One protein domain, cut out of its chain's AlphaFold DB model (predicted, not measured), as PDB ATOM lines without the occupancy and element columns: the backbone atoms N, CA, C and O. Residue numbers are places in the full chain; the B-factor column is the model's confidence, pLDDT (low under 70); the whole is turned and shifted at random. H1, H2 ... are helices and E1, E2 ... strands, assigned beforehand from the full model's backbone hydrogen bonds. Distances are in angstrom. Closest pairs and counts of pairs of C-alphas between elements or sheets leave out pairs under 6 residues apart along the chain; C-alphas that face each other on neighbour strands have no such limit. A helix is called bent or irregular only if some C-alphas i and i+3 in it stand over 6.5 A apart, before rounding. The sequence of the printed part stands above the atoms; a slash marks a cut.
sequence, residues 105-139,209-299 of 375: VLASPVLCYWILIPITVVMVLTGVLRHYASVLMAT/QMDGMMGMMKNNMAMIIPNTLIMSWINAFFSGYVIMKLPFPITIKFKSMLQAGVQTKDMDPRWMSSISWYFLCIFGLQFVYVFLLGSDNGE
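What this domain is: This is residues 105 to 139 and 209 to 299 of the 375 residues of the protein "ER membrane protein complex subunit 3" of Purpureocillium lilacinum (UniProt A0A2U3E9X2). Two long helices, H1 and H2, run opposite ways at a small angle with room between them, and a third, H4, starts near the last turns of H2 and crosses H1 steeply. Where H1 begins and H2 ends there is a small head, made of the two short strands E1 and E2, the short helix H3 and the loop of residues 259 to 270; at the other end residues 209 to 214 of H2 stick out. The printed part has 126 residues, with four named helices and two named strands in the order H1 H2 E1 H3 E2 H4; its class is mostly helix, and the sheet, order E1 - E2, is antiparallel. The whole is loose, with a radius of gyration of the C-alphas of 17.6 A, and spans 57 by 28 by 25 A, only just a rod.

Where its parts are: H1, residues 109 to 137, begins at C-alpha 109 (32.796, -3.806, 1.587) and is 41.2 A long. H2, residues 209 to 237, is 42.4 A long, with a kink of 25 degrees near residue 220. E1 is residues 242 to 245, 8.6 A; H3 is residues 252 to 258, 9.6 A; E2 is residues 271 to 273, 6.9 A. H4, residues 274 to 293, is 26.1 A long, has a kink of 46 degrees near residue 287, and ends at C-alpha 293 (31.568, -30.461, -16.154). H3 and H4 are only just irregular: C-alphas 253 and 256 are 6.9 A apart, C-alphas 284 and 287 6.6 A.

How they stand to each other: H1 and H2 are close but not clearly touching, at a shallow tilt of 12 degrees, opposite ways; their closest C-alphas, of Ser 134 and Ala 222, are 7.0 A apart. With residues 116 to 128 alone, H1 touches H4 at a steep tilt of 48 degrees, the same way, closest at the C-alphas of Thr 120 and Cys 281, 7.4 A. H2 and H4 are close but not clearly touching, closest at the C-alphas of Ile 234 and Ile 275, 6.4 A. H4 touches H3 with residues 275 to 277 alone, about perpendicular at 76 degrees, closest at the C-alphas of Leu 258 and Ser 276, 4.9 A. The closest C-alphas of H1 and E1, of Cys 112 and Ile 243, are 5.7 A apart. E1 and E2 are antiparallel neighbours at 144 degrees, with N 243 and O 272 within hydrogen-bond range at 3.0 A. H2 and H3 are apart. O i to N i+4 pairs are within hydrogen-bond range in 24 of 25 in H1, 22 of 25 in H2, 13 of 16 in H4 and 1 of 3 in H3, which has 3 of 4 O i to N i+3 pairs within range.

The domain as a whole: The two C-alphas farthest apart, of Leu 106 and Gln 209, are 59.9 A apart. Residues 140 to 208 are not printed, and C-alphas 139 and 209 are 15.7 A apart across the cut. The link from H3 to E2, 12 residues, is long. Mean pLDDT of the printed part is 74.3; 34 residues are under 70, among them 209 to 223 and 294 to 299.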
ATOM      1  N   VAL A 105      32.494   7.074  -3.183       56.34
ATOM      2  CA  VAL A 105      31.290   6.332  -2.806       56.34
ATOM      3  C   VAL A 105      31.768   5.133  -2.004       56.34
ATOM      4  O   VAL A 105      32.413   4.232  -2.542       56.34
ATOM      5  N   LEU A 106      31.515   5.185  -0.695       48.78
ATOM      6  CA  LEU A 106      31.848   4.141   0.256       48.78
ATOM      7  C   LEU A 106      30.845   3.017   0.024       48.78
ATOM      8  O   LEU A 106      29.921   2.810   0.806       48.78
ATOM      9  N   ALA A 107      31.035   2.314  -1.094       56.22
ATOM     10  CA  ALA A 107      30.517   0.980  -1.299       56.22
ATOM     11  C   ALA A 107      31.059   0.154  -0.131       56.22
ATOM     12  O   ALA A 107      32.247  -0.175  -0.074       56.22
ATOM     13  N   SER A 108      30.216  -0.037   0.881       53.00
ATOM     14  CA  SER A 108      30.624  -0.671   2.122       53.00
ATOM     15  C   SER A 108      31.030  -2.107   1.781       53.00
ATOM     16  O   SER A 108      30.223  -2.840   1.207       53.00
ATOM     17  N   PRO A 109      32.270  -2.536   2.094       65.88
ATOM     18  CA  PRO A 109      32.796  -3.806   1.587       65.88
ATOM     19  C   PRO A 109      31.911  -4.986   2.005       65.88
ATOM     20  O   PRO A 109      31.703  -5.918   1.236       65.88
ATOM     21  N   VAL A 110      31.298  -4.878   3.187       72.12
ATOM     22  CA  VAL A 110      30.270  -5.785   3.706       72.12
ATOM     23  C   VAL A 110      29.108  -5.954   2.715       72.12
ATOM     24  O   VAL A 110      28.817  -7.081   2.325       72.12
ATOM     25  N   LEU A 111      28.476  -4.865   2.260       72.12
ATOM     26  CA  LEU A 111      27.358  -4.919   1.309       72.12
ATOM     27  C   LEU A 111      27.791  -5.524  -0.034       72.12
ATOM     28  O   LEU A 111      27.051  -6.312  -0.619       72.12
ATOM     29  N   CYS A 112      29.009  -5.219  -0.488       72.06
ATOM     30  CA  CYS A 112      29.560  -5.802  -1.708       72.06
ATOM     31  C   CYS A 112      29.700  -7.327  -1.601       72.06
ATOM     32  O   CYS A 112      29.257  -8.021  -2.511       72.06
ATOM     33  N   TYR A 113      30.226  -7.874  -0.497       79.25
ATOM     34  CA  TYR A 113      30.293  -9.332  -0.304       79.25
ATOM     35  C   TYR A 113      28.904  -9.983  -0.220       79.25
ATOM     36  O   TYR A 113      28.685 -11.020  -0.849       79.25
ATOM     37  N   TRP A 114      27.951  -9.351   0.478       82.06
ATOM     38  CA  TRP A 114      26.566  -9.833   0.589       82.06
ATOM     39  C   TRP A 114      25.793  -9.851  -0.738       82.06
ATOM     40  O   TRP A 114      24.813 -10.580  -0.841       82.06
ATOM     41  N   ILE A 115      26.220  -9.095  -1.754       78.88
ATOM     42  CA  ILE A 115      25.597  -9.085  -3.090       78.88
ATOM     43  C   ILE A 115      26.406  -9.938  -4.084       78.88
ATOM     44  O   ILE A 115      25.843 -10.736  -4.832       78.88
ATOM     45  N   LEU A 116      27.735  -9.816  -4.076       81.12
ATOM     46  CA  LEU A 116      28.630 -10.461  -5.039       81.12
ATOM     47  C   LEU A 116      28.678 -11.983  -4.856       81.12
ATOM     48  O   LEU A 116      28.602 -12.714  -5.847       81.12
ATOM     49  N   ILE A 117      28.757 -12.473  -3.611       84.00
ATOM     50  CA  ILE A 117      28.832 -13.917  -3.349       84.00
ATOM     51  C   ILE A 117      27.533 -14.611  -3.804       84.00
ATOM     52  O   ILE A 117      27.638 -15.508  -4.643       84.00
ATOM     53  N   PRO A 118      26.313 -14.180  -3.405       84.50
ATOM     54  CA  PRO A 118      25.080 -14.796  -3.898       84.50
ATOM     55  C   PRO A 118      24.918 -14.736  -5.418       84.50
ATOM     56  O   PRO A 118      24.517 -15.739  -6.003       84.50
ATOM     57  N   ILE A 119      25.279 -13.626  -6.080       83.25
ATOM     58  CA  ILE A 119      25.233 -13.549  -7.551       83.25
ATOM     59  C   ILE A 119      26.132 -14.624  -8.171       83.25
ATOM     60  O   ILE A 119      25.661 -15.395  -9.003       83.25
ATOM     61  N   THR A 120      27.403 -14.716  -7.762       83.44
ATOM     62  CA  THR A 120      28.337 -15.701  -8.345       83.44
ATOM     63  C   THR A 120      27.898 -17.145  -8.095       83.44
ATOM     64  O   THR A 120      27.930 -17.952  -9.021       83.44
ATOM     65  N   VAL A 121      27.400 -17.457  -6.893       87.00
ATOM     66  CA  VAL A 121      26.853 -18.780  -6.557       87.00
ATOM     67  C   VAL A 121      25.634 -19.103  -7.425       87.00
ATOM     68  O   VAL A 121      25.592 -20.173  -8.027       87.00
ATOM     69  N   VAL A 122      24.672 -18.183  -7.569       85.62
ATOM     70  CA  VAL A 122      23.491 -18.403  -8.421       85.62
ATOM     71  C   VAL A 122      23.875 -18.567  -9.894       85.62
ATOM     72  O   VAL A 122      23.295 -19.426 -10.556       85.62
ATOM     73  N   MET A 123      24.877 -17.842 -10.412       84.12
ATOM     74  CA  MET A 123      25.359 -18.073 -11.783       84.12
ATOM     75  C   MET A 123      25.918 -19.485 -11.956       84.12
ATOM     76  O   MET A 123      25.498 -20.185 -12.872       84.12
ATOM     77  N   VAL A 124      26.795 -19.934 -11.053       85.88
ATOM     78  CA  VAL A 124      27.367 -21.288 -11.118       85.88
ATOM     79  C   VAL A 124      26.274 -22.355 -11.015       85.88
ATOM     80  O   VAL A 124      26.230 -23.263 -11.844       85.88
ATOM     81  N   LEU A 125      25.346 -22.228 -10.060       85.31
ATOM     82  CA  LEU A 125      24.248 -23.183  -9.879       85.31
ATOM     83  C   LEU A 125      23.300 -23.216 -11.085       85.31
ATOM     84  O   LEU A 125      22.916 -24.299 -11.518       85.31
ATOM     85  N   THR A 126      22.937 -22.064 -11.655       81.06
ATOM     86  CA  THR A 126      22.067 -22.007 -12.845       81.06
ATOM     87  C   THR A 126      22.771 -22.509 -14.104       81.06
ATOM     88  O   THR A 126      22.130 -23.174 -14.917       81.06
ATOM     89  N   GLY A 127      24.083 -22.288 -14.248       80.50
ATOM     90  CA  GLY A 127      24.897 -22.871 -15.318       80.50
ATOM     91  C   GLY A 127      24.958 -24.400 -15.245       80.50
ATOM     92  O   GLY A 127      24.676 -25.080 -16.232       80.50
ATOM     93  N   VAL A 128      25.233 -24.946 -14.054       83.25
ATOM     94  CA  VAL A 128      25.239 -26.397 -13.787       83.25
ATOM     95  C   VAL A 128      23.847 -27.008 -14.000       83.25
ATOM     96  O   VAL A 128      23.712 -28.018 -14.689       83.25
ATOM     97  N   LEU A 129      22.792 -26.376 -13.472       83.12
ATOM     98  CA  LEU A 129      21.409 -26.830 -13.638       83.12
ATOM     99  C   LEU A 129      20.986 -26.831 -15.112       83.12
ATOM    100  O   LEU A 129      20.419 -27.815 -15.578       83.12
ATOM    101  N   ARG A 130      21.292 -25.761 -15.862       78.38
ATOM    102  CA  ARG A 130      21.046 -25.680 -17.311       78.38
ATOM    103  C   ARG A 130      21.740 -26.813 -18.049       78.38
ATOM    104  O   ARG A 130      21.127 -27.407 -18.929       78.38
ATOM    105  N   HIS A 131      22.997 -27.095 -17.718       76.88
ATOM    106  CA  HIS A 131      23.753 -28.163 -18.357       76.88
ATOM    107  C   HIS A 131      23.078 -29.524 -18.152       76.88
ATOM    108  O   HIS A 131      22.738 -30.184 -19.131       76.88
ATOM    109  N   TYR A 132      22.781 -29.905 -16.906       82.00
ATOM    110  CA  TYR A 132      22.083 -31.166 -16.640       82.00
ATOM    111  C   TYR A 132      20.668 -31.201 -17.231       82.00
ATOM    112  O   TYR A 132      20.256 -32.239 -17.741       82.00
ATOM    113  N   ALA A 133      19.942 -30.080 -17.243       79.56
ATOM    114  CA  ALA A 133      18.633 -29.983 -17.887       79.56
ATOM    115  C   ALA A 133      18.721 -30.141 -19.416       79.56
ATOM    116  O   ALA A 133      17.863 -30.789 -20.007       79.56
ATOM    117  N   SER A 134      19.761 -29.600 -20.057       73.94
ATOM    118  CA  SER A 134      20.048 -29.789 -21.484       73.94
ATOM    119  C   SER A 134      20.404 -31.247 -21.789       73.94
ATOM    120  O   SER A 134      19.817 -31.820 -22.702       73.94
ATOM    121  N   VAL A 135      21.244 -31.888 -20.966       76.94
ATOM    122  CA  VAL A 135      21.566 -33.324 -21.076       76.94
ATOM    123  C   VAL A 135      20.322 -34.207 -20.883       76.94
ATOM    124  O   VAL A 135      20.156 -35.181 -21.611       76.94
ATOM    125  N   LEU A 136      19.405 -33.859 -19.971       75.38
ATOM    126  CA  LEU A 136      18.127 -34.570 -19.797       75.38
ATOM    127  C   LEU A 136      17.128 -34.318 -20.937       75.38
ATOM    128  O   LEU A 136      16.327 -35.193 -21.262       75.38
ATOM    129  N   MET A 137      17.141 -33.121 -21.531       71.44
ATOM    130  CA  MET A 137      16.280 -32.759 -22.662       71.44
ATOM    131  C   MET A 137      16.834 -33.204 -24.021       71.44
ATOM    132  O   MET A 137      16.089 -33.172 -25.007       71.44
ATOM    133  N   ALA A 138      18.094 -33.648 -24.077       69.69
ATOM    134  CA  ALA A 138      18.712 -34.248 -25.247       69.69
ATOM    135  C   ALA A 138      17.984 -35.552 -25.603       69.69
ATOM    136  O   ALA A 138      18.216 -36.622 -25.040       69.69
ATOM    137  N   THR A 139      17.065 -35.465 -26.562       67.38
ATOM    138  CA  THR A 139      16.361 -36.638 -27.078       67.38
ATOM    139  C   THR A 139      17.360 -37.590 -27.722       67.38
ATOM    140  O   THR A 139      18.131 -37.164 -28.586       67.38
ATOM    141  N   GLN A 209      11.512 -34.782 -41.883       61.97
ATOM    142  CA  GLN A 209      12.445 -33.656 -41.981       61.97
ATOM    143  C   GLN A 209      12.023 -32.484 -41.096       61.97
ATOM    144  O   GLN A 209      12.878 -31.896 -40.429       61.97
ATOM    145  N   MET A 210      10.718 -32.207 -40.986       64.25
ATOM    146  CA  MET A 210      10.220 -31.215 -40.032       64.25
ATOM    147  C   MET A 210      10.521 -31.626 -38.581       64.25
ATOM    148  O   MET A 210      10.916 -30.778 -37.787       64.25
ATOM    149  N   ASP A 211      10.455 -32.920 -38.246       64.75
ATOM    150  CA  ASP A 211      10.889 -33.452 -36.945       64.75
ATOM    151  C   ASP A 211      12.384 -33.225 -36.661       64.75
ATOM    152  O   ASP A 211      12.772 -32.950 -35.522       64.75
ATOM    153  N   GLY A 212      13.241 -33.361 -37.678       66.12
ATOM    154  CA  GLY A 212      14.679 -33.102 -37.565       66.12
ATOM    155  C   GLY A 212      14.978 -31.614 -37.371       66.12
ATOM    156  O   GLY A 212      15.744 -31.241 -36.479       66.12
ATOM    157  N   MET A 213      14.304 -30.761 -38.146       64.25
ATOM    158  CA  MET A 213      14.376 -29.305 -38.021       64.25
ATOM    159  C   MET A 213      13.843 -28.827 -36.664       64.25
ATOM    160  O   MET A 213      14.480 -28.004 -36.011       64.25
ATOM    161  N   MET A 214      12.725 -29.384 -36.188       66.19
ATOM    162  CA  MET A 214      12.157 -29.075 -34.875       66.19
ATOM    163  C   MET A 214      13.045 -29.593 -33.738       66.19
ATOM    164  O   MET A 214      13.155 -28.926 -32.715       66.19
ATOM    165  N   GLY A 215      13.736 -30.724 -33.912       68.12
ATOM    166  CA  GLY A 215      14.764 -31.193 -32.977       68.12
ATOM    167  C   GLY A 215      15.920 -30.196 -32.835       68.12
ATOM    168  O   GLY A 215      16.278 -29.822 -31.718       68.12
ATOM    169  N   MET A 216      16.444 -29.692 -33.956       64.25
ATOM    170  CA  MET A 216      17.484 -28.655 -33.974       64.25
ATOM    171  C   MET A 216      16.983 -27.322 -33.391       64.25
ATOM    172  O   MET A 216      17.657 -26.714 -32.558       64.25
ATOM    173  N   MET A 217      15.774 -26.887 -33.763       65.44
ATOM    174  CA  MET A 217      15.146 -25.669 -33.241       65.44
ATOM    175  C   MET A 217      14.880 -25.768 -31.736       65.44
ATOM    176  O   MET A 217      15.138 -24.810 -31.013       65.44
ATOM    177  N   LYS A 218      14.417 -26.922 -31.240       67.19
ATOM    178  CA  LYS A 218      14.212 -27.178 -29.810       67.19
ATOM    179  C   LYS A 218      15.532 -27.101 -29.044       67.19
ATOM    180  O   LYS A 218      15.543 -26.537 -27.953       67.19
ATOM    181  N   ASN A 219      16.629 -27.599 -29.618       68.19
ATOM    182  CA  ASN A 219      17.946 -27.496 -28.993       68.19
ATOM    183  C   ASN A 219      18.434 -26.035 -28.927       68.19
ATOM    184  O   ASN A 219      18.835 -25.557 -27.871       68.19
ATOM    185  N   ASN A 220      18.279 -25.272 -30.015       68.06
ATOM    186  CA  ASN A 220      18.579 -23.834 -30.027       68.06
ATOM    187  C   ASN A 220      17.685 -23.044 -29.039       68.06
ATOM    188  O   ASN A 220      18.150 -22.185 -28.290       68.06
ATOM    189  N   MET A 221      16.398 -23.388 -28.946       65.81
ATOM    190  CA  MET A 221      15.456 -22.772 -28.006       65.81
ATOM    191  C   MET A 221      15.805 -23.084 -26.540       65.81
ATOM    192  O   MET A 221      15.708 -22.197 -25.689       65.81
ATOM    193  N   ALA A 222      16.284 -24.298 -26.249       66.00
ATOM    194  CA  ALA A 222      16.806 -24.676 -24.933       66.00
ATOM    195  C   ALA A 222      18.067 -23.878 -24.531       66.00
ATOM    196  O   ALA A 222      18.351 -23.760 -23.341       66.00
ATOM    197  N   MET A 223      18.781 -23.274 -25.491       67.38
ATOM    198  CA  MET A 223      19.894 -22.349 -25.233       67.38
ATOM    199  C   MET A 223      19.449 -20.883 -25.109       67.38
ATOM    200  O   MET A 223      19.984 -20.147 -24.276       67.38
ATOM    201  N   ILE A 224      18.452 -20.457 -25.892       74.88
ATOM    202  CA  ILE A 224      17.900 -19.092 -25.864       74.88
ATOM    203  C   ILE A 224      17.137 -18.799 -24.567       74.88
ATOM    204  O   ILE A 224      17.337 -17.738 -23.974       74.88
ATOM    205  N   ILE A 225      16.282 -19.720 -24.108       76.94
ATOM    206  CA  ILE A 225      15.408 -19.485 -22.946       76.94
ATOM    207  C   ILE A 225      16.220 -19.146 -21.677       76.94
ATOM    208  O   ILE A 225      15.935 -18.107 -21.075       76.94
ATOM    209  N   PRO A 226      17.262 -19.911 -21.280       71.62
ATOM    210  CA  PRO A 226      18.083 -19.563 -20.120       71.62
ATOM    211  C   PRO A 226      18.807 -18.219 -20.274       71.62
ATOM    212  O   PRO A 226      18.799 -17.421 -19.341       71.62
ATOM    213  N   ASN A 227      19.385 -17.937 -21.452       72.56
ATOM    214  CA  ASN A 227      20.115 -16.687 -21.706       72.56
ATOM    215  C   ASN A 227      19.214 -15.453 -21.503       72.56
ATOM    216  O   ASN A 227      19.613 -14.491 -20.841       72.56
ATOM    217  N   THR A 228      17.981 -15.494 -22.015       80.75
ATOM    218  CA  THR A 228      17.019 -14.387 -21.905       80.75
ATOM    219  C   THR A 228      16.417 -14.267 -20.501       80.75
ATOM    220  O   THR A 228      16.293 -13.154 -19.983       80.75
ATOM    221  N   LEU A 229      16.072 -15.386 -19.852       81.00
ATOM    222  CA  LEU A 229      15.494 -15.372 -18.501       81.00
ATOM    223  C   LEU A 229      16.465 -14.798 -17.465       81.00
ATOM    224  O   LEU A 229      16.064 -13.961 -16.659       81.00
ATOM    225  N   ILE A 230      17.739 -15.197 -17.515       77.69
ATOM    226  CA  ILE A 230      18.756 -14.698 -16.582       77.69
ATOM    227  C   ILE A 230      18.991 -13.192 -16.811       77.69
ATOM    228  O   ILE A 230      19.037 -12.427 -15.849       77.69
ATOM    229  N   MET A 231      19.029 -12.732 -18.069       77.31
ATOM    230  CA  MET A 231      19.140 -11.301 -18.389       77.31
ATOM    231  C   MET A 231      17.941 -10.480 -17.876       77.31
ATOM    232  O   MET A 231      18.123  -9.368 -17.380       77.31
ATOM    233  N   SER A 232      16.718 -11.016 -17.943       82.25
ATOM    234  CA  SER A 232      15.523 -10.363 -17.383       82.25
ATOM    235  C   SER A 232      15.573 -10.290 -15.849       82.25
ATOM    236  O   SER A 232      15.412  -9.218 -15.262       82.25
ATOM    237  N   TRP A 233      15.889 -11.414 -15.196       81.81
ATOM    238  CA  TRP A 233      15.948 -11.528 -13.736       81.81
ATOM    239  C   TRP A 233      16.968 -10.568 -13.103       81.81
ATOM    240  O   TRP A 233      16.659  -9.886 -12.126       81.81
ATOM    241  N   ILE A 234      18.162 -10.443 -13.687       78.56
ATOM    242  CA  ILE A 234      19.230  -9.600 -13.125       78.56
ATOM    243  C   ILE A 234      18.888  -8.114 -13.211       78.56
ATOM    244  O   ILE A 234      19.130  -7.379 -12.255       78.56
ATOM    245  N   ASN A 235      18.280  -7.666 -14.314       78.25
ATOM    246  CA  ASN A 235      17.840  -6.274 -14.441       78.25
ATOM    247  C   ASN A 235      16.735  -5.917 -13.427       78.25
ATOM    248  O   ASN A 235      16.678  -4.773 -12.969       78.25
ATOM    249  N   ALA A 236      15.898  -6.885 -13.036       78.44
ATOM    250  CA  ALA A 236      14.838  -6.689 -12.048       78.44
ATOM    251  C   ALA A 236      15.348  -6.626 -10.594       78.44
ATOM    252  O   ALA A 236      14.871  -5.794  -9.828       78.44
ATOM    253  N   PHE A 237      16.311  -7.474 -10.206       73.31
ATOM    254  CA  PHE A 237      16.780  -7.572  -8.811       73.31
ATOM    255  C   PHE A 237      18.065  -6.788  -8.499       73.31
ATOM    256  O   PHE A 237      18.307  -6.461  -7.338       73.31
ATOM    257  N   PHE A 238      18.888  -6.473  -9.505       71.12
ATOM    258  CA  PHE A 238      20.222  -5.883  -9.322       71.12
ATOM    259  C   PHE A 238      20.461  -4.628 -10.184       71.12
ATOM    260  O   PHE A 238      21.588  -4.329 -10.576       71.12
ATOM    261  N   SER A 239      19.416  -3.856 -10.484       72.75
ATOM    262  CA  SER A 239      19.570  -2.502 -11.037       72.75
ATOM    263  C   SER A 239      19.854  -1.470  -9.931       72.75
ATOM    264  O   SER A 239      19.534  -1.677  -8.765       72.75
ATOM    265  N   GLY A 240      20.502  -0.353 -10.281       72.38
ATOM    266  CA  GLY A 240      20.767   0.775  -9.376       72.38
ATOM    267  C   GLY A 240      22.045   0.711  -8.527       72.38
ATOM    268  O   GLY A 240      22.461   1.748  -8.013       72.38
ATOM    269  N   TYR A 241      22.711  -0.444  -8.401       75.88
ATOM    270  CA  TYR A 241      23.864  -0.607  -7.500       75.88
ATOM    271  C   TYR A 241      25.225  -0.613  -8.215       75.88
ATOM    272  O   TYR A 241      25.445  -1.363  -9.170       75.88
ATOM    273  N   VAL A 242      26.173   0.158  -7.674       77.62
ATOM    274  CA  VAL A 242      27.605   0.131  -8.021       77.62
ATOM    275  C   VAL A 242      28.340  -0.714  -6.983       77.62
ATOM    276  O   VAL A 242      28.223  -0.437  -5.791       77.62
ATOM    277  N   ILE A 243      29.084  -1.736  -7.416       75.62
ATOM    278  CA  ILE A 243      29.613  -2.763  -6.496       75.62
ATOM    279  C   ILE A 243      31.138  -2.799  -6.370       75.62
ATOM    280  O   ILE A 243      31.647  -3.190  -5.323       75.62
ATOM    281  N   MET A 244      31.886  -2.418  -7.409       77.88
ATOM    282  CA  MET A 244      33.345  -2.550  -7.408       77.88
ATOM    283  C   MET A 244      34.011  -1.533  -8.337       77.88
ATOM    284  O   MET A 244      33.452  -1.145  -9.365       77.88
ATOM    285  N   LYS A 245      35.236  -1.139  -7.977       81.81
ATOM    286  CA  LYS A 245      36.149  -0.363  -8.814       81.81
ATOM    287  C   LYS A 245      37.204  -1.292  -9.417       81.81
ATOM    288  O   LYS A 245      37.912  -1.967  -8.675       81.81
ATOM    289  N   LEU A 246      37.316  -1.330 -10.743       80.44
ATOM    290  CA  LEU A 246      38.309  -2.154 -11.436       80.44
ATOM    291  C   LEU A 246      39.728  -1.559 -11.302       80.44
ATOM    292  O   LEU A 246      39.882  -0.332 -11.325       80.44
ATOM    293  N   PRO A 247      40.773  -2.403 -11.174       79.19
ATOM    294  CA  PRO A 247      42.149  -1.944 -10.973       79.19
ATOM    295  C   PRO A 247      42.827  -1.450 -12.263       79.19
ATOM    296  O   PRO A 247      43.865  -0.798 -12.189       79.19
ATOM    297  N   PHE A 248      42.247  -1.723 -13.436       81.31
ATOM    298  CA  PHE A 248      42.755  -1.297 -14.741       81.31
ATOM    299  C   PHE A 248      41.898  -0.169 -15.351       81.31
ATOM    300  O   PHE A 248      40.684  -0.127 -15.131       81.31
ATOM    301  N   PRO A 249      42.495   0.766 -16.115       75.00
ATOM    302  CA  PRO A 249      41.745   1.788 -16.839       75.00
ATOM    303  C   PRO A 249      40.978   1.159 -18.012       75.00
ATOM    304  O   PRO A 249      41.556   0.445 -18.827       75.00
ATOM    305  N   ILE A 250      39.679   1.447 -18.116       78.81
ATOM    306  CA  ILE A 250      38.802   0.922 -19.174       78.81
ATOM    307  C   ILE A 250      38.405   2.044 -20.137       78.81
ATOM    308  O   ILE A 250      38.203   3.190 -19.731       78.81
ATOM    309  N   THR A 251      38.281   1.719 -21.426       79.06
ATOM    310  CA  THR A 251      37.864   2.677 -22.457       79.06
ATOM    311  C   THR A 251      36.383   3.052 -22.325       79.06
ATOM    312  O   THR A 251      35.526   2.238 -21.980       79.06
ATOM    313  N   ILE A 252      36.054   4.302 -22.668       74.81
ATOM    314  CA  ILE A 252      34.700   4.875 -22.523       74.81
ATOM    315  C   ILE A 252      33.633   4.086 -23.311       74.81
ATOM    316  O   ILE A 252      32.462   4.109 -22.943       74.81
ATOM    317  N   LYS A 253      34.015   3.331 -24.349       75.56
ATOM    318  CA  LYS A 253      33.090   2.488 -25.128       75.56
ATOM    319  C   LYS A 253      32.439   1.377 -24.296       75.56
ATOM    320  O   LYS A 253      31.293   1.040 -24.564       75.56
ATOM    321  N   PHE A 254      33.108   0.876 -23.256       73.44
ATOM    322  CA  PHE A 254      32.509  -0.091 -22.331       73.44
ATOM    323  C   PHE A 254      31.603   0.561 -21.277       73.44
ATOM    324  O   PHE A 254      30.869  -0.153 -20.604       73.44
ATOM    325  N   LYS A 255      31.590   1.897 -21.133       71.94
ATOM    326  CA  LYS A 255      30.827   2.601 -20.085       71.94
ATOM    327  C   LYS A 255      29.327   2.286 -20.132       71.94
ATOM    328  O   LYS A 255      28.740   2.013 -19.093       71.94
ATOM    329  N   SER A 256      28.722   2.254 -21.320       74.00
ATOM    330  CA  SER A 256      27.299   1.912 -21.497       74.00
ATOM    331  C   SER A 256      26.960   0.478 -21.075       74.00
ATOM    332  O   SER A 256      25.845   0.224 -20.629       74.00
ATOM    333  N   MET A 257      27.919  -0.446 -21.178       71.69
ATOM    334  CA  MET A 257      27.770  -1.846 -20.772       71.69
ATOM    335  C   MET A 257      28.136  -2.069 -19.296       71.69
ATOM    336  O   MET A 257      27.517  -2.900 -18.638       71.69
ATOM    337  N   LEU A 258      29.112  -1.317 -18.768       71.44
ATOM    338  CA  LEU A 258      29.615  -1.396 -17.386       71.44
ATOM    339  C   LEU A 258      28.791  -0.598 -16.359       71.44
ATOM    340  O   LEU A 258      28.923  -0.813 -15.154       71.44
ATOM    341  N   GLN A 259      27.953   0.323 -16.837       69.81
ATOM    342  CA  GLN A 259      27.056   1.156 -16.028       69.81
ATOM    343  C   GLN A 259      25.584   0.959 -16.428       69.81
ATOM    344  O   GLN A 259      24.716   1.750 -16.058       69.81
ATOM    345  N   ALA A 260      25.281  -0.129 -17.149       70.31
ATOM    346  CA  ALA A 260      23.912  -0.575 -17.365       70.31
ATOM    347  C   ALA A 260      23.194  -0.696 -16.007       70.31
ATOM    348  O   ALA A 260      23.725  -1.283 -15.060       70.31
ATOM    349  N   GLY A 261      22.013  -0.079 -15.907       70.88
ATOM    350  CA  GLY A 261      21.222  -0.004 -14.677       70.88
ATOM    351  C   GLY A 261      21.591   1.113 -13.690       70.88
ATOM    352  O   GLY A 261      20.935   1.199 -12.658       70.88
ATOM    353  N   VAL A 262      22.576   1.980 -13.971       74.25
ATOM    354  CA  VAL A 262      22.931   3.131 -13.114       74.25
ATOM    355  C   VAL A 262      22.711   4.440 -13.881       74.25
ATOM    356  O   VAL A 262      23.407   4.736 -14.849       74.25
ATOM    357  N   GLN A 263      21.729   5.246 -13.461       64.38
ATOM    358  CA  GLN A 263      21.312   6.467 -14.174       64.38
ATOM    359  C   GLN A 263      22.201   7.691 -13.862       64.38
ATOM    360  O   GLN A 263      21.706   8.742 -13.465       64.38
ATOM    361  N   THR A 264      23.523   7.583 -14.020       66.50
ATOM    362  CA  THR A 264      24.449   8.713 -13.790       66.50
ATOM    363  C   THR A 264      25.507   8.796 -14.887       66.50
ATOM    364  O   THR A 264      26.330   7.898 -15.044       66.50
ATOM    365  N   LYS A 265      25.501   9.892 -15.658       64.00
ATOM    366  CA  LYS A 265      26.369  10.055 -16.840       64.00
ATOM    367  C   LYS A 265      27.831  10.350 -16.494       64.00
ATOM    368  O   LYS A 265      28.705  10.050 -17.306       64.00
ATOM    369  N   ASP A 266      28.108  10.853 -15.294       69.00
ATOM    370  CA  ASP A 266      29.403  11.459 -14.938       69.00
ATOM    371  C   ASP A 266      30.311  10.551 -14.084       69.00
ATOM    372  O   ASP A 266      31.398  10.943 -13.668       69.00
ATOM    373  N   MET A 267      29.905   9.296 -13.865       69.75
ATOM    374  CA  MET A 267      30.690   8.298 -13.128       69.75
ATOM    375  C   MET A 267      31.936   7.850 -13.923       69.75
ATOM    376  O   MET A 267      31.842   7.567 -15.122       69.75
ATOM    377  N   ASP A 268      33.091   7.722 -13.261       77.81
ATOM    378  CA  ASP A 268      34.333   7.155 -13.828       77.81
ATOM    379  C   ASP A 268      34.088   5.714 -14.358       77.81
ATOM    380  O   ASP A 268      33.550   4.891 -13.608       77.81
ATOM    381  N   PRO A 269      34.464   5.375 -15.615       74.75
ATOM    382  CA  PRO A 269      34.325   4.029 -16.193       74.75
ATOM    383  C   PRO A 269      34.944   2.879 -15.387       74.75
ATOM    384  O   PRO A 269      34.629   1.722 -15.656       74.75
ATOM    385  N   ARG A 270      35.820   3.160 -14.413       82.38
ATOM    386  CA  ARG A 270      36.357   2.142 -13.493       82.38
ATOM    387  C   ARG A 270      35.311   1.586 -12.524       82.38
ATOM    388  O   ARG A 270      35.555   0.532 -11.947       82.38
ATOM    389  N   TRP A 271      34.190   2.273 -12.305       80.50
ATOM    390  CA  TRP A 271      33.098   1.787 -11.458       80.50
ATOM    391  C   TRP A 271      32.136   0.903 -12.248       80.50
ATOM    392  O   TRP A 271      31.601   1.323 -13.276       80.50
ATOM    393  N   MET A 272      31.901  -0.303 -11.732       81.00
ATOM    394  CA  MET A 272      31.101  -1.346 -12.370       81.00
ATOM    395  C   MET A 272      29.798  -1.606 -11.608       81.00
ATOM    396  O   MET A 272      29.800  -1.725 -10.375       81.00
ATOM    397  N   SER A 273      28.690  -1.720 -12.347       84.38
ATOM    398  CA  SER A 273      27.402  -2.146 -11.797       84.38
ATOM    399  C   SER A 273      27.325  -3.668 -11.621       84.38
ATOM    400  O   SER A 273      28.116  -4.439 -12.171       84.38
ATOM    401  N   SER A 274      26.347  -4.121 -10.843       80.31
ATOM    402  CA  SER A 274      26.078  -5.550 -10.619       80.31
ATOM    403  C   SER A 274      25.616  -6.291 -11.886       80.31
ATOM    404  O   SER A 274      25.998  -7.445 -12.082       80.31
ATOM    405  N   ILE A 275      24.898  -5.624 -12.800       80.25
ATOM    406  CA  ILE A 275      24.542  -6.159 -14.133       80.25
ATOM    407  C   ILE A 275      25.801  -6.476 -14.954       80.25
ATOM    408  O   ILE A 275      25.886  -7.484 -15.652       80.25
ATOM    409  N   SER A 276      26.815  -5.629 -14.846       81.25
ATOM    410  CA  SER A 276      28.051  -5.737 -15.617       81.25
ATOM    411  C   SER A 276      29.023  -6.770 -15.048       81.25
ATOM    412  O   SER A 276      29.740  -7.431 -15.799       81.25
ATOM    413  N   TRP A 277      28.985  -6.980 -13.732       82.50
ATOM    414  CA  TRP A 277      29.642  -8.117 -13.090       82.50
ATOM    415  C   TRP A 277      29.074  -9.459 -13.554       82.50
ATOM    416  O   TRP A 277      29.840 -10.397 -13.770       82.50
ATOM    417  N   TYR A 278      27.760  -9.550 -13.790       81.25
ATOM    418  CA  TYR A 278      27.181 -10.731 -14.432       81.25
ATOM    419  C   TYR A 278      27.745 -10.957 -15.837       81.25
ATOM    420  O   TYR A 278      28.179 -12.069 -16.120       81.25
ATOM    421  N   PHE A 279      27.821  -9.929 -16.690       78.81
ATOM    422  CA  PHE A 279      28.439 -10.077 -18.015       78.81
ATOM    423  C   PHE A 279      29.883 -10.594 -17.930       78.81
ATOM    424  O   PHE A 279      30.244 -11.505 -18.672       78.81
ATOM    425  N   LEU A 280      30.684 -10.087 -16.986       81.62
ATOM    426  CA  LEU A 280      32.029 -10.606 -16.709       81.62
ATOM    427  C   LEU A 280      31.978 -12.092 -16.305       81.62
ATOM    428  O   LEU A 280      32.739 -12.902 -16.835       81.62
ATOM    429  N   CYS A 281      31.036 -12.474 -15.437       81.94
ATOM    430  CA  CYS A 281      30.820 -13.866 -15.041       81.94
ATOM    431  C   CYS A 281      30.413 -14.776 -16.214       81.94
ATOM    432  O   CYS A 281      30.907 -15.895 -16.262       81.94
ATOM    433  N   ILE A 282      29.583 -14.341 -17.175       77.88
ATOM    434  CA  ILE A 282      29.218 -15.165 -18.351       77.88
ATOM    435  C   ILE A 282      30.474 -15.599 -19.114       77.88
ATOM    436  O   ILE A 282      30.660 -16.786 -19.375       77.88
ATOM    437  N   PHE A 283      31.340 -14.641 -19.457       76.31
ATOM    438  CA  PHE A 283      32.535 -14.910 -20.258       76.31
ATOM    439  C   PHE A 283      33.638 -15.609 -19.443       76.31
ATOM    440  O   PHE A 283      34.328 -16.482 -19.961       76.31
ATOM    441  N   GLY A 284      33.794 -15.264 -18.160       82.06
ATOM    442  CA  GLY A 284      34.824 -15.840 -17.289       82.06
ATOM    443  C   GLY A 284      34.508 -17.252 -16.779       82.06
ATOM    444  O   GLY A 284      35.403 -18.094 -16.706       82.06
ATOM    445  N   LEU A 285      33.243 -17.549 -16.457       81.56
ATOM    446  CA  LEU A 285      32.841 -18.856 -15.920       81.56
ATOM    447  C   LEU A 285      32.849 -19.969 -16.975       81.56
ATOM    448  O   LEU A 285      32.811 -21.135 -16.596       81.56
ATOM    449  N   GLN A 286      32.956 -19.665 -18.273       78.69
ATOM    450  CA  GLN A 286      33.017 -20.691 -19.321       78.69
ATOM    451  C   GLN A 286      34.160 -21.696 -19.089       78.69
ATOM    452  O   GLN A 286      33.946 -22.901 -19.213       78.69
ATOM    453  N   PHE A 287      35.341 -21.229 -18.673       80.19
ATOM    454  CA  PHE A 287      36.464 -22.107 -18.319       80.19
ATOM    455  C   PHE A 287      36.187 -22.935 -17.059       80.19
ATOM    456  O   PHE A 287      36.551 -24.107 -17.000       80.19
ATOM    457  N   VAL A 288      35.487 -22.355 -16.076       83.12
ATOM    458  CA  VAL A 288      35.065 -23.059 -14.854       83.12
ATOM    459  C   VAL A 288      34.056 -24.158 -15.188       83.12
ATOM    460  O   VAL A 288      34.175 -25.256 -14.660       83.12
ATOM    461  N   TYR A 289      33.114 -23.917 -16.105       81.19
ATOM    462  CA  TYR A 289      32.180 -24.943 -16.567       81.19
ATOM    463  C   TYR A 289      32.885 -26.054 -17.349       81.19
ATOM    464  O   TYR A 289      32.617 -27.218 -17.084       81.19
ATOM    465  N   VAL A 290      33.822 -25.735 -18.249       79.81
ATOM    466  CA  VAL A 290      34.613 -26.758 -18.965       79.81
ATOM    467  C   VAL A 290      35.440 -27.610 -17.994       79.81
ATOM    468  O   VAL A 290      35.522 -28.820 -18.174       79.81
ATOM    469  N   PHE A 291      36.001 -27.013 -16.939       81.81
ATOM    470  CA  PHE A 291      36.740 -27.744 -15.907       81.81
ATOM    471  C   PHE A 291      35.832 -28.600 -15.006       81.81
ATOM    472  O   PHE A 291      36.133 -29.762 -14.755       81.81
ATOM    473  N   LEU A 292      34.713 -28.041 -14.531       80.81
ATOM    474  CA  LEU A 292      33.816 -28.685 -13.566       80.81
ATOM    475  C   LEU A 292      32.929 -29.769 -14.199       80.81
ATOM    476  O   LEU A 292      32.646 -30.779 -13.561       80.81
ATOM    477  N   LEU A 293      32.466 -29.550 -15.433       74.62
ATOM    478  CA  LEU A 293      31.568 -30.461 -16.154       74.62
ATOM    479  C   LEU A 293      32.339 -31.353 -17.137       74.62
ATOM    480  O   LEU A 293      31.781 -32.340 -17.605       74.62
ATOM    481  N   GLY A 294      33.594 -31.028 -17.457       68.31
ATOM    482  CA  GLY A 294      34.385 -31.707 -18.481       68.31
ATOM    483  C   GLY A 294      33.973 -31.330 -19.909       68.31
ATOM    484  O   GLY A 294      32.794 -31.173 -20.230       68.31
ATOM    485  N   SER A 295      34.959 -31.250 -20.808       61.66
ATOM    486  CA  SER A 295      34.773 -30.947 -22.240       61.66
ATOM    487  C   SER A 295      33.831 -31.910 -22.978       61.66
ATOM    488  O   SER A 295      33.349 -31.588 -24.059       61.66
ATOM    489  N   ASP A 296      33.583 -33.086 -22.399       55.19
ATOM    490  CA  ASP A 296      32.893 -34.225 -23.005       55.19
ATOM    491  C   ASP A 296      31.388 -34.312 -22.714       55.19
ATOM    492  O   ASP A 296      30.677 -35.059 -23.388       55.19
ATOM    493  N   ASN A 297      30.888 -33.579 -21.716       50.59
ATOM    494  CA  ASN A 297      29.464 -33.607 -21.365       50.59
ATOM    495  C   ASN A 297      28.643 -32.589 -22.174       50.59
ATOM    496  O   ASN A 297      27.416 -32.678 -22.235       50.59
ATOM    497  N   GLY A 298      29.302 -31.625 -22.822       50.41
ATOM    498  CA  GLY A 298      28.688 -30.768 -23.830       50.41
ATOM    499  C   GLY A 298      28.534 -31.523 -25.144       50.41
ATOM    500  O   GLY A 298      29.409 -31.421 -25.993       50.41
ATOM    501  N   GLU A 299      27.435 -32.267 -25.283       48.34
ATOM    502  CA  GLU A 299      27.031 -32.953 -26.517       48.34
ATOM    503  C   GLU A 299      28.164 -33.733 -27.207       48.34
ATOM    504  O   GLU A 299      28.640 -33.356 -28.276       48.34
TER     505      GLU A 299